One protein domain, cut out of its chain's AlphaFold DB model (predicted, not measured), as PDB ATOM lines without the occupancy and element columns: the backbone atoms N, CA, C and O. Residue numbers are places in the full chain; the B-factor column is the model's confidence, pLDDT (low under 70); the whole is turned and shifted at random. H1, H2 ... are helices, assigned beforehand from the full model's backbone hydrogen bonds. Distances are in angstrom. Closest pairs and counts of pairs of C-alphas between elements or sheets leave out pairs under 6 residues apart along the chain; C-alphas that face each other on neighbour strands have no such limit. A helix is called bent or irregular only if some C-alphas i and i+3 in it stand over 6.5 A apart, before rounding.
ATOM      1  N   ASN A 164      -6.329   2.535  32.733       97.44
ATOM      2  CA  ASN A 164      -5.523   2.841  33.913       97.44
ATOM      3  C   ASN A 164      -4.185   3.497  33.539       97.44
ATOM      4  O   ASN A 164      -3.779   4.442  34.212       97.44
ATOM      5  N   ASN A 165      -3.555   3.081  32.439       97.44
ATOM      6  CA  ASN A 165      -2.350   3.722  31.912       97.44
ATOM      7  C   ASN A 165      -2.604   5.159  31.435       97.44
ATOM      8  O   ASN A 165      -1.827   6.057  31.759       97.44
ATOM      9  N   VAL A 166      -3.708   5.412  30.725       96.88
ATOM     10  CA  VAL A 166      -4.080   6.775  30.300       96.88
ATOM     11  C   VAL A 166      -4.430   7.657  31.506       96.88
ATOM     12  O   VAL A 166      -4.031   8.819  31.561       96.88
ATOM     13  N   ILE A 167      -5.121   7.118  32.515       96.38
ATOM     14  CA  ILE A 167      -5.420   7.835  33.765       96.38
ATOM     15  C   ILE A 167      -4.129   8.157  34.530       96.38
ATOM     16  O   ILE A 167      -3.966   9.284  34.997       96.38
ATOM     17  N   ALA A 168      -3.198   7.204  34.642       95.00
ATOM     18  CA  ALA A 168      -1.898   7.419  35.279       95.00
ATOM     19  C   ALA A 168      -1.101   8.517  34.558       95.00
ATOM     20  O   ALA A 168      -0.634   9.454  35.204       95.00
ATOM     21  N   PHE A 169      -1.046   8.465  33.225       95.50
ATOM     22  CA  PHE A 169      -0.456   9.506  32.382       95.50
ATOM     23  C   PHE A 169      -1.018  10.902  32.695       95.50
ATOM     24  O   PHE A 169      -0.263  11.848  32.921       95.50
ATOM     25  N   LEU A 170      -2.346  11.036  32.754       94.56
ATOM     26  CA  LEU A 170      -3.004  12.318  33.012       94.56
ATOM     27  C   LEU A 170      -2.768  12.819  34.438       94.56
ATOM     28  O   LEU A 170      -2.559  14.015  34.635       94.56
ATOM     29  N   ARG A 171      -2.768  11.919  35.427       93.75
ATOM     30  CA  ARG A 171      -2.468  12.261  36.824       93.75
ATOM     31  C   ARG A 171      -1.034  12.759  36.982       93.75
ATOM     32  O   ARG A 171      -0.840  13.794  37.610       93.75
ATOM     33  N   MET A 172      -0.061  12.089  36.363       93.50
ATOM     34  CA  MET A 172       1.343  12.523  36.379       93.50
ATOM     35  C   MET A 172       1.504  13.927  35.788       93.50
ATOM     36  O   MET A 172       2.114  14.794  36.416       93.50
ATOM     37  N   ARG A 173       0.853  14.202  34.646       92.06
ATOM     38  CA  ARG A 173       0.834  15.548  34.052       92.06
ATOM     39  C   ARG A 173       0.183  16.583  34.967       92.06
ATOM     40  O   ARG A 173       0.725  17.672  35.126       92.06
ATOM     41  N   ALA A 174      -0.954  16.252  35.577       91.19
ATOM     42  CA  ALA A 174      -1.653  17.148  36.498       91.19
ATOM     43  C   ALA A 174      -0.825  17.460  37.760       91.19
ATOM     44  O   ALA A 174      -0.952  18.545  38.320       91.19
ATOM     45  N   MET A 175       0.039  16.533  38.182       91.56
ATOM     46  CA  MET A 175       0.968  16.705  39.304       91.56
ATOM     47  C   MET A 175       2.265  17.438  38.925       91.56
ATOM     48  O   MET A 175       3.068  17.725  39.808       91.56
ATOM     49  N   GLY A 176       2.490  17.741  37.640       91.69
ATOM     50  CA  GLY A 176       3.729  18.362  37.165       91.69
ATOM     51  C   GLY A 176       4.951  17.434  37.202       91.69
ATOM     52  O   GLY A 176       6.080  17.924  37.251       91.69
ATOM     53  N   ALA A 177       4.742  16.113  37.201       92.50
ATOM     54  CA  ALA A 177       5.828  15.135  37.160       92.50
ATOM     55  C   ALA A 177       6.572  15.177  35.814       92.50
ATOM     56  O   ALA A 177       5.994  15.577  34.795       92.50
ATOM     57  N   GLN A 178       7.839  14.754  35.797       92.69
ATOM     58  CA  GLN A 178       8.650  14.776  34.581       92.69
ATOM     59  C   GLN A 178       8.313  13.593  33.668       92.69
ATOM     60  O   GLN A 178       7.785  12.566  34.105       92.69
ATOM     61  N   LYS A 179       8.612  13.732  32.372       92.56
ATOM     62  CA  LYS A 179       8.363  12.688  31.365       92.56
ATOM     63  C   LYS A 179       9.051  11.374  31.737       92.56
ATOM     64  O   LYS A 179       8.499  10.296  31.519       92.56
ATOM     65  N   GLU A 180      10.251  11.467  32.295       90.75
ATOM     66  CA  GLU A 180      11.097  10.337  32.666       90.75
ATOM     67  C   GLU A 180      10.477   9.483  33.775       90.75
ATOM     68  O   GLU A 180      10.730   8.279  33.794       90.75
ATOM     69  N   ASP A 181       9.639  10.082  34.628       91.31
ATOM     70  CA  ASP A 181       8.980   9.423  35.760       91.31
ATOM     71  C   ASP A 181       7.769   8.590  35.312       91.31
ATOM     72  O   ASP A 181       7.327   7.679  36.012       91.31
ATOM     73  N   LEU A 182       7.211   8.870  34.124       92.81
ATOM     74  CA  LEU A 182       6.016   8.178  33.642       92.81
ATOM     75  C   LEU A 182       6.252   6.670  33.511       92.81
ATOM     76  O   LEU A 182       5.391   5.874  33.877       92.81
ATOM     77  N   LYS A 183       7.419   6.266  33.000       91.19
ATOM     78  CA  LYS A 183       7.756   4.847  32.789       91.19
ATOM     79  C   LYS A 183       7.663   4.027  34.082       91.19
ATOM     80  O   LYS A 183       7.384   2.834  34.019       91.19
ATOM     81  N   ASP A 184       7.877   4.675  35.227       89.50
ATOM     82  CA  ASP A 184       7.936   4.035  36.534       89.50
ATOM     83  C   ASP A 184       6.551   3.872  37.165       89.50
ATOM     84  O   ASP A 184       6.447   3.212  38.193       89.50
ATOM     85  N   VAL A 185       5.489   4.423  36.555       92.81
ATOM     86  CA  VAL A 185       4.095   4.293  37.023       92.81
ATOM     87  C   VAL A 185       3.173   3.572  36.035       92.81
ATOM     88  O   VAL A 185       2.008   3.326  36.355       92.81
ATOM     89  N   LEU A 186       3.662   3.242  34.835       95.38
ATOM     90  CA  LEU A 186       2.879   2.542  33.819       95.38
ATOM     91  C   LEU A 186       2.740   1.047  34.141       95.38
ATOM     92  O   LEU A 186       3.687   0.350  34.499       95.38
ATOM     93  N   LEU A 187       1.525   0.551  33.954       96.38
ATOM     94  CA  LEU A 187       1.151  -0.856  33.989       96.38
ATOM     95  C   LEU A 187       1.607  -1.565  32.701       96.38
ATOM     96  O   LEU A 187       1.944  -0.894  31.716       96.38
ATOM     97  N   PRO A 188       1.579  -2.913  32.647       95.62
ATOM     98  CA  PRO A 188       1.897  -3.640  31.423       95.62
ATOM     99  C   PRO A 188       1.084  -3.122  30.231       95.62
ATOM    100  O   PRO A 188      -0.096  -2.796  30.351       95.62
ATOM    101  N   SER A 189       1.712  -3.030  29.061       91.81
ATOM    102  CA  SER A 189       1.006  -2.579  27.862       91.81
ATOM    103  C   SER A 189       0.033  -3.648  27.370       91.81
ATOM    104  O   SER A 189       0.411  -4.811  27.222       91.81
ATOM    105  N   ALA A 190      -1.199  -3.239  27.070       93.00
ATOM    106  CA  ALA A 190      -2.136  -4.029  26.287       93.00
ATOM    107  C   ALA A 190      -2.236  -3.434  24.874       93.00
ATOM    108  O   ALA A 190      -1.339  -3.650  24.058       93.00
ATOM    109  N   GLY A 191      -3.285  -2.667  24.574       93.75
ATOM    110  CA  GLY A 191      -3.412  -1.973  23.294       93.75
ATOM    111  C   GLY A 191      -2.701  -0.616  23.269       93.75
ATOM    112  O   GLY A 191      -2.216  -0.187  22.219       93.75
ATOM    113  N   VAL A 192      -2.589   0.045  24.423       96.38
ATOM    114  CA  VAL A 192      -1.847   1.299  24.599       96.38
ATOM    115  C   VAL A 192      -0.415   0.985  25.023       96.38
ATOM    116  O   VAL A 192      -0.168   0.473  26.118       96.38
ATOM    117  N   LYS A 193       0.541   1.289  24.141       95.44
ATOM    118  CA  LYS A 193       1.970   1.045  24.382       95.44
ATOM    119  C   LYS A 193       2.570   2.112  25.292       95.44
ATOM    120  O   LYS A 193       2.289   3.299  25.115       95.44
ATOM    121  N   ALA A 194       3.440   1.693  26.207       94.38
ATOM    122  CA  ALA A 194       4.120   2.591  27.134       94.38
ATOM    123  C   ALA A 194       4.918   3.682  26.402       94.38
ATOM    124  O   ALA A 194       4.789   4.859  26.729       94.38
ATOM    125  N   GLU A 195       5.659   3.312  25.356       93.25
ATOM    126  CA  GLU A 195       6.465   4.247  24.563       93.25
ATOM    127  C   GLU A 195       5.584   5.303  23.893       93.25
ATOM    128  O   GLU A 195       5.920   6.482  23.886       93.25
ATOM    129  N   ALA A 196       4.408   4.899  23.403       94.19
ATOM    130  CA  ALA A 196       3.479   5.818  22.760       94.19
ATOM    131  C   ALA A 196       2.906   6.850  23.746       94.19
ATOM    132  O   ALA A 196       2.698   8.002  23.368       94.19
ATOM    133  N   LEU A 197       2.671   6.464  25.007       95.06
ATOM    134  CA  LEU A 197       2.284   7.403  26.062       95.06
ATOM    135  C   LEU A 197       3.448   8.312  26.462       95.06
ATOM    136  O   LEU A 197       3.252   9.516  26.574       95.06
ATOM    137  N   ILE A 198       4.654   7.770  26.629       93.69
ATOM    138  CA  ILE A 198       5.851   8.556  26.959       93.69
ATOM    139  C   ILE A 198       6.113   9.616  25.884       93.69
ATOM    140  O   ILE A 198       6.309  10.789  26.204       93.69
ATOM    141  N   ASP A 199       6.041   9.247  24.607       91.56
ATOM    142  CA  ASP A 199       6.196  10.191  23.501       91.56
ATOM    143  C   ASP A 199       5.091  11.251  23.488       91.56
ATOM    144  O   ASP A 199       5.355  12.410  23.177       91.56
ATOM    145  N   ALA A 200       3.872  10.892  23.897       92.44
ATOM    146  CA  ALA A 200       2.749  11.818  23.994       92.44
ATOM    147  C   ALA A 200       2.767  12.735  25.232       92.44
ATOM    148  O   ALA A 200       1.909  13.613  25.323       92.44
ATOM    149  N   TYR A 201       3.709  12.575  26.171       91.88
ATOM    150  CA  TYR A 201       3.678  13.260  27.473       91.88
ATOM    151  C   TYR A 201       3.687  14.784  27.378       91.88
ATOM    152  O   TYR A 201       2.858  15.452  27.999       91.88
ATOM    153  N   GLU A 202       4.559  15.325  26.536       86.00
ATOM    154  CA  GLU A 202       4.712  16.771  26.332       86.00
ATOM    155  C   GLU A 202       3.936  17.282  25.108       86.00
ATOM    156  O   GLU A 202       3.886  18.483  24.850       86.00
ATOM    157  N   LEU A 203       3.328  16.374  24.338       79.81
ATOM    158  CA  LEU A 203       2.727  16.681  23.044       79.81
ATOM    159  C   LEU A 203       1.224  17.007  23.137       79.81
ATOM    160  O   LEU A 203       0.588  16.962  24.197       79.81
ATOM    161  N   SER A 204       0.667  17.389  21.984       78.31
ATOM    162  CA  SER A 204      -0.723  17.813  21.813       78.31
ATOM    163  C   SER A 204      -1.729  16.666  21.999       78.31
ATOM    164  O   SER A 204      -1.389  15.480  21.987       78.31
ATOM    165  N   ALA A 205      -3.015  17.023  22.104       79.75
ATOM    166  CA  ALA A 205      -4.124  16.066  22.167       79.75
ATOM    167  C   ALA A 205      -4.170  15.095  20.962       79.75
ATOM    168  O   ALA A 205      -4.635  13.957  21.084       79.75
ATOM    169  N   GLU A 206      -3.651  15.508  19.802       84.19
ATOM    170  CA  GLU A 206      -3.560  14.660  18.608       84.19
ATOM    171  C   GLU A 206      -2.573  13.502  18.799       84.19
ATOM    172  O   GLU A 206      -2.846  12.371  18.385       84.19
ATOM    173  N   THR A 207      -1.439  13.744  19.463       87.50
ATOM    174  CA  THR A 207      -0.459  12.688  19.740       87.50
ATOM    175  C   THR A 207      -1.011  11.684  20.745       87.50
ATOM    176  O   THR A 207      -0.872  10.481  20.529       87.50
ATOM    177  N   LEU A 208      -1.728  12.144  21.776       90.19
ATOM    178  CA  LEU A 208      -2.413  11.242  22.707       90.19
ATOM    179  C   LEU A 208      -3.459  10.376  21.984       90.19
ATOM    180  O   LEU A 208      -3.529   9.171  22.212       90.19
ATOM    181  N   THR A 209      -4.208  10.957  21.041       90.25
ATOM    182  CA  THR A 209      -5.165  10.211  20.205       90.25
ATOM    183  C   THR A 209      -4.484   9.104  19.393       90.25
ATOM    184  O   THR A 209      -5.029   8.010  19.232       90.25
ATOM    185  N   ARG A 210      -3.268   9.359  18.896       92.25
ATOM    186  CA  ARG A 210      -2.452   8.343  18.221       92.25
ATOM    187  C   ARG A 210      -1.950   7.282  19.198       92.25
ATOM    188  O   ARG A 210      -1.986   6.101  18.855       92.25
ATOM    189  N   ALA A 211      -1.532   7.677  20.399       94.56
ATOM    190  CA  ALA A 211      -1.029   6.762  21.419       94.56
ATOM    191  C   ALA A 211      -2.075   5.722  21.846       94.56
ATOM    192  O   ALA A 211      -1.742   4.553  22.025       94.56
ATOM    193  N   ILE A 212      -3.351   6.115  21.914       96.25
ATOM    194  CA  ILE A 212      -4.446   5.209  22.293       96.25
ATOM    195  C   ILE A 212      -5.008   4.368  21.136       96.25
ATOM    196  O   ILE A 212      -5.942   3.591  21.325       96.25
ATOM    197  N   SER A 213      -4.474   4.518  19.920       94.69
ATOM    198  CA  SER A 213      -5.071   3.944  18.706       94.69
ATOM    199  C   SER A 213      -5.103   2.414  18.670       94.69
ATOM    200  O   SER A 213      -5.966   1.856  17.994       94.69
ATOM    201  N   GLY A 214      -4.198   1.752  19.396       95.25
ATOM    202  CA  GLY A 214      -4.134   0.294  19.510       95.25
ATOM    203  C   GLY A 214      -5.072  -0.306  20.560       95.25
ATOM    204  O   GLY A 214      -5.175  -1.527  20.635       95.25
ATOM    205  N   SER A 215      -5.754   0.517  21.367       96.88
ATOM    206  CA  SER A 215      -6.665   0.021  22.400       96.88
ATOM    207  C   SER A 215      -7.924  -0.608  21.808       96.88
ATOM    208  O   SER A 215      -8.568  -0.034  20.926       96.88
ATOM    209  N   THR A 216      -8.354  -1.737  22.375       94.81
ATOM    210  CA  THR A 216      -9.680  -2.320  22.098       94.81
ATOM    211  C   THR A 216     -10.820  -1.413  22.569       94.81
ATOM    212  O   THR A 216     -11.934  -1.510  22.062       94.81
ATOM    213  N   ALA A 217     -10.535  -0.490  23.492       96.56
ATOM    214  CA  ALA A 217     -11.467   0.500  24.014       96.56
ATOM    215  C   ALA A 217     -11.261   1.901  23.413       96.56
ATOM    216  O   ALA A 217     -11.712   2.887  23.994       96.56
ATOM    217  N   LYS A 218     -10.589   2.026  22.256       97.06
ATOM    218  CA  LYS A 218     -10.220   3.318  21.646       97.06
ATOM    219  C   LYS A 218     -11.372   4.328  21.604       97.06
ATOM    220  O   LYS A 218     -11.182   5.467  22.016       97.06
ATOM    221  N   ALA A 219     -12.543   3.931  21.105       96.50
ATOM    222  CA  ALA A 219     -13.682   4.844  20.977       96.50
ATOM    223  C   ALA A 219     -14.150   5.374  22.345       96.50
ATOM    224  O   ALA A 219     -14.372   6.572  22.499       96.50
ATOM    225  N   ALA A 220     -14.217   4.499  23.352       97.19
ATOM    226  CA  ALA A 220     -14.585   4.875  24.714       97.19
ATOM    227  C   ALA A 220     -13.511   5.754  25.377       97.19
ATOM    228  O   ALA A 220     -13.837   6.735  26.034       97.19
ATOM    229  N   LEU A 221     -12.225   5.465  25.153       97.06
ATOM    230  CA  LEU A 221     -11.121   6.324  25.589       97.06
ATOM    231  C   LEU A 221     -11.209   7.728  24.975       97.06
ATOM    232  O   LEU A 221     -11.029   8.713  25.683       97.06
ATOM    233  N   GLN A 222     -11.507   7.835  23.676       96.19
ATOM    234  CA  GLN A 222     -11.660   9.124  22.992       96.19
ATOM    235  C   GLN A 222     -12.845   9.932  23.537       96.19
ATOM    236  O   GLN A 222     -12.704  11.132  23.781       96.19
ATOM    237  N   ASP A 223     -13.990   9.284  23.763       95.50
ATOM    238  CA  ASP A 223     -15.157   9.915  24.390       95.50
ATOM    239  C   ASP A 223     -14.837  10.373  25.823       95.50
ATOM    240  O   ASP A 223     -15.028  11.542  26.161       95.50
ATOM    241  N   GLY A 224     -14.243   9.500  26.640       95.19
ATOM    242  CA  GLY A 224     -13.852   9.816  28.015       95.19
ATOM    243  C   GLY A 224     -12.853  10.970  28.105       95.19
ATOM    244  O   GLY A 224     -13.024  11.871  28.927       95.19
ATOM    245  N   LEU A 225     -11.848  11.003  27.223       94.75
ATOM    246  CA  LEU A 225     -10.903  12.119  27.121       94.75
ATOM    247  C   LEU A 225     -11.608  13.420  26.724       94.75
ATOM    248  O   LEU A 225     -11.326  14.465  27.307       94.75
ATOM    249  N   SER A 226     -12.551  13.366  25.785       93.44
ATOM    250  CA  SER A 226     -13.326  14.539  25.363       93.44
ATOM    251  C   SER A 226     -14.177  15.094  26.511       93.44
ATOM    252  O   SER A 226     -14.150  16.294  26.781       93.44
ATOM    253  N   ARG A 227     -14.871  14.225  27.259       92.19
ATOM    254  CA  ARG A 227     -15.660  14.610  28.445       92.19
ATOM    255  C   ARG A 227     -14.788  15.154  29.574       92.19
ATOM    256  O   ARG A 227     -15.164  16.123  30.236       92.19
ATOM    257  N   MET A 228     -13.616  14.561  29.788       92.44
ATOM    258  CA  MET A 228     -12.633  15.063  30.744       92.44
ATOM    259  C   MET A 228     -12.144  16.464  30.355       92.44
ATOM    260  O   MET A 228     -12.072  17.324  31.221       92.44
ATOM    261  N   LEU A 229     -11.845  16.720  29.077       89.62
ATOM    262  CA  LEU A 229     -11.409  18.044  28.614       89.62
ATOM    263  C   LEU A 229     -12.477  19.121  28.839       89.62
ATOM    264  O   LEU A 229     -12.139  20.234  29.230       89.62
ATOM    265  N   VAL A 230     -13.756  18.789  28.631       90.94
ATOM    266  CA  VAL A 230     -14.877  19.714  28.873       90.94
ATOM    267  C   VAL A 230     -15.086  19.978  30.368       90.94
ATOM    268  O   VAL A 230     -15.328  21.113  30.763       90.94
ATOM    269  N   SER A 231     -15.004  18.939  31.200       88.12
ATOM    270  CA  SER A 231     -15.258  19.037  32.648       88.12
ATOM    271  C   SER A 231     -14.048  19.479  33.477       88.12
ATOM    272  O   SER A 231     -14.212  19.911  34.613       88.12
ATOM    273  N   GLY A 232     -12.830  19.318  32.956       87.06
ATOM    274  CA  GLY A 232     -11.581  19.480  33.701       87.06
ATOM    275  C   GLY A 232     -11.293  18.367  34.721       87.06
ATOM    276  O   GLY A 232     -10.360  18.504  35.509       87.06
ATOM    277  N   SER A 233     -12.064  17.271  34.735       88.06
ATOM    278  CA  SER A 233     -12.025  16.267  35.809       88.06
ATOM    279  C   SER A 233     -11.615  14.880  35.314       88.06
ATOM    280  O   SER A 233     -12.346  14.235  34.562       88.06
ATOM    281  N   ILE A 234     -10.475  14.367  35.801       91.50
ATOM    282  CA  ILE A 234     -10.002  12.991  35.523       91.50
ATOM    283  C   ILE A 234     -11.038  11.942  35.966       91.50
ATOM    284  O   ILE A 234     -11.133  10.877  35.357       91.50
ATOM    285  N   ALA A 235     -11.870  12.259  36.965       88.88
ATOM    286  CA  ALA A 235     -12.946  11.379  37.412       88.88
ATOM    287  C   ALA A 235     -13.946  11.048  36.286       88.88
ATOM    288  O   ALA A 235     -14.523   9.963  36.288       88.88
ATOM    289  N   MET A 236     -14.109  11.925  35.284       90.19
ATOM    290  CA  MET A 236     -14.932  11.618  34.110       90.19
ATOM    291  C   MET A 236     -14.347  10.487  33.269       90.19
ATOM    292  O   MET A 236     -15.097   9.641  32.791       90.19
ATOM    293  N   LEU A 237     -13.021  10.420  33.128       94.00
ATOM    294  CA  LEU A 237     -12.372   9.318  32.420       94.00
ATOM    295  C   LEU A 237     -12.465   8.007  33.216       94.00
ATOM    296  O   LEU A 237     -12.674   6.950  32.629       94.00
ATOM    297  N   GLU A 238     -12.355   8.070  34.545       94.06
ATOM    298  CA  GLU A 238     -12.577   6.912  35.424       94.06
ATOM    299  C   GLU A 238     -14.009   6.386  35.314       94.06
ATOM    300  O   GLU A 238     -14.214   5.177  35.227       94.06
ATOM    301  N   LYS A 239     -14.994   7.291  35.268       91.62
ATOM    302  CA  LYS A 239     -16.393   6.939  35.035       91.62
ATOM    303  C   LYS A 239     -16.572   6.270  33.673       91.62
ATOM    304  O   LYS A 239     -17.116   5.175  33.624       91.62
ATOM    305  N   THR A 240     -16.035   6.852  32.596       94.88
ATOM    306  CA  THR A 240     -16.093   6.249  31.254       94.88
ATOM    307  C   THR A 240     -15.422   4.878  31.195       94.88
ATOM    308  O   THR A 240     -15.968   3.972  30.568       94.88
ATOM    309  N   ARG A 241     -14.264   4.697  31.851       95.62
ATOM    310  CA  ARG A 241     -13.617   3.383  31.985       95.62
ATOM    311  C   ARG A 241     -14.588   2.389  32.588       95.62
ATOM    312  O   ARG A 241     -14.786   1.314  32.034       95.62
ATOM    313  N   ASP A 242     -15.141   2.741  33.744       92.81
ATOM    314  CA  ASP A 242     -16.008   1.839  34.468       92.81
ATOM    315  C   ASP A 242     -17.220   1.521  33.581       92.81
ATOM    316  O   ASP A 242     -17.451   0.350  33.286       92.81
ATOM    317  N   ASP A 243     -17.965   2.508  33.090       92.88
ATOM    318  CA  ASP A 243     -19.168   2.303  32.267       92.88
ATOM    319  C   ASP A 243     -18.897   1.450  31.010       92.88
ATOM    320  O   ASP A 243     -19.638   0.501  30.753       92.88
ATOM    321  N   TYR A 244     -17.773   1.662  30.313       94.75
ATOM    322  CA  TYR A 244     -17.341   0.792  29.209       94.75
ATOM    323  C   TYR A 244     -17.128  -0.661  29.655       94.75
ATOM    324  O   TYR A 244     -17.593  -1.594  29.011       94.75
ATOM    325  N   LEU A 245     -16.433  -0.883  30.773       93.94
ATOM    326  CA  LEU A 245     -16.180  -2.234  31.275       93.94
ATOM    327  C   LEU A 245     -17.474  -2.973  31.644       93.94
ATOM    328  O   LEU A 245     -17.536  -4.193  31.511       93.94
ATOM    329  N   LEU A 246     -18.507  -2.251  32.090       90.31
ATOM    330  CA  LEU A 246     -19.823  -2.839  32.342       90.31
ATOM    331  C   LEU A 246     -20.592  -3.117  31.057       90.31
ATOM    332  O   LEU A 246     -21.260  -4.147  30.979       90.31
ATOM    333  N   SER A 247     -20.492  -2.238  30.054       91.38
ATOM    334  CA  SER A 247     -21.187  -2.427  28.777       91.38
ATOM    335  C   SER A 247     -20.786  -3.750  28.119       91.38
ATOM    336  O   SER A 247     -21.651  -4.474  27.641       91.38
ATOM    337  N   LEU A 248     -19.507  -4.133  28.233       91.50
ATOM    338  CA  LEU A 248     -18.991  -5.421  27.750       91.50
ATOM    339  C   LEU A 248     -19.699  -6.653  28.337       91.50
ATOM    340  O   LEU A 248     -19.614  -7.729  27.756       91.50
ATOM    341  N   VAL A 249     -20.352  -6.523  29.493       89.38
ATOM    342  CA  VAL A 249     -21.106  -7.608  30.140       89.38
ATOM    343  C   VAL A 249     -22.606  -7.436  29.944       89.38
ATOM    344  O   VAL A 249     -23.325  -8.416  29.755       89.38
ATOM    345  N   ASN A 250     -23.085  -6.193  29.970       84.44
ATOM    346  CA  ASN A 250     -24.491  -5.853  29.764       84.44
ATOM    347  C   ASN A 250     -25.023  -6.345  28.417       84.44
ATOM    348  O   ASN A 250     -26.135  -6.872  28.366       84.44
ATOM    349  N   ASP A 251     -24.215  -6.242  27.360       82.00
ATOM    350  CA  ASP A 251     -24.598  -6.663  26.008       82.00
ATOM    351  C   ASP A 251     -24.919  -8.168  25.924       82.00
ATOM    352  O   ASP A 251     -25.685  -8.599  25.063       82.00
ATOM    353  N   HIS A 252     -24.414  -8.956  26.879       84.00
ATOM    354  CA  HIS A 252     -24.538 -10.414  26.933       84.00
ATOM    355  C   HIS A 252     -25.365 -10.915  28.129       84.00
ATOM    356  O   HIS A 252     -25.421 -12.114  28.403       84.00
ATOM    357  N   ARG A 253     -26.061 -10.027  28.854       77.69
ATOM    358  CA  ARG A 253     -26.791 -10.376  30.094       77.69
ATOM    359  C   ARG A 253     -27.880 -11.446  29.931       77.69
ATOM    360  O   ARG A 253     -28.303 -12.050  30.911       77.69
ATOM    361  N   HIS A 254     -28.359 -11.663  28.706       82.38
ATOM    362  CA  HIS A 254     -29.384 -12.661  28.387       82.38
ATOM    363  C   HIS A 254     -28.796 -14.033  28.006       82.38
ATOM    364  O   HIS A 254     -29.546 -14.991  27.815       82.38
ATOM    365  N   GLU A 255     -27.469 -14.163  27.935       85.12
ATOM    366  CA  GLU A 255     -26.771 -15.409  27.610       85.12
ATOM    367  C   GLU A 255     -26.619 -16.302  28.852       85.12
ATOM    368  O   GLU A 255     -25.530 -16.514  29.381       85.12
ATOM    369  N   VAL A 256     -27.739 -16.839  29.340       80.56
ATOM    370  CA  VAL A 256     -27.852 -17.519  30.649       80.56
ATOM    371  C   VAL A 256     -26.980 -18.770  30.841       80.56
ATOM    372  O   VAL A 256     -26.773 -19.183  31.975       80.56
ATOM    373  N   MET A 257     -26.464 -19.370  29.763       81.56
ATOM    374  CA  MET A 257     -25.604 -20.568  29.806       81.56
ATOM    375  C   MET A 257     -24.113 -20.243  29.618       81.56
ATOM    376  O   MET A 257     -23.345 -21.079  29.146       81.56
ATOM    377  N   THR A 258     -23.706 -19.016  29.940       85.69
ATOM    378  CA  THR A 258     -22.328 -18.526  29.789       85.69
ATOM    379  C   THR A 258     -21.790 -17.998  31.119       85.69
ATOM    380  O   THR A 258     -22.467 -18.044  32.145       85.69
TER     381      THR A 258
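Overview. This is residues 164 to 258 of the 301 residues of the protein "V-type ATP synthase subunit C" of bioreactor metagenome (UniProt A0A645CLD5). What shape is this? A small bundle: H6, H5, H4, H3 and H1 stand in a nearly closed ring with short H2 at one end, and residues 246 to 258, H6's last part and the tail, stick out as an arm. What builds it? The printed part has 95 residues, six named helices, H1 to H6 in order, and no named strand: all helix. It is only just compact, close to loose, with a radius of gyration of the C-alphas of 14.5 A and spans of 49 by 28 by 21 A.

Along the chain. Where is the longest helix? H6, residues 234 to 250, measures 24.5 A and ends at C-alpha 250, (-24.491, -5.853, 29.764). Where are the others? H5 is residues 218 to 231, 19.8 A; H4 205 to 214, 16.0 A, irregular, with C-alphas 211 and 214 7.4 A apart; H3 194 to 200. H2 is residues 179 to 182, and H1, 164 to 174, 15.0 A, begins at C-alpha 164, (-5.523, 2.841, 33.913).

Arrangement. What touches H6? H5 and H6 form a hairpin, opposite ways at a shallow tilt of 34.5 degrees, only just short of steep; their closest C-alphas, Gly 224 and Leu 237, are 4.7 A apart. With residues 234 to 238 alone H6 touches H1, opposite ways at a shallow tilt of 9 degrees, closest at C-alphas 234 and 167, 7.1 A. What follows beyond H5? With residues 218 to 222 alone it only just touches H4, with 3 pairs of C-alphas within 8 A, closest Lys 218 and Ile 212, 6.1 A, a hairpin. H3 and H4 form another, closest at C-alphas 196 and 211, 4.8 A; H2 only just touches H3, with 3 pairs of C-alphas within 8 A, closest Lys 179 and Ile 198, 6.5 A. H1 and H3 are close but not clearly touching, 7.2 A between C-alphas 169 and 197. Are the backbones helical? Every O i to N i+4 pair is within hydrogen-bond range in H1, H3 and H5, 4 of 6 in H4 and 12 of 13 in H6; H2 is too short for one.

Size, cuts and confidence. How large is it? The C-alphas farthest apart, of Gln 178 and Met 257, are 49.5 A apart. Is anything missing or uncertain? The printed part has no cut, the link from H2 to H3 is long, and no printed residue is under 70 in pLDDT.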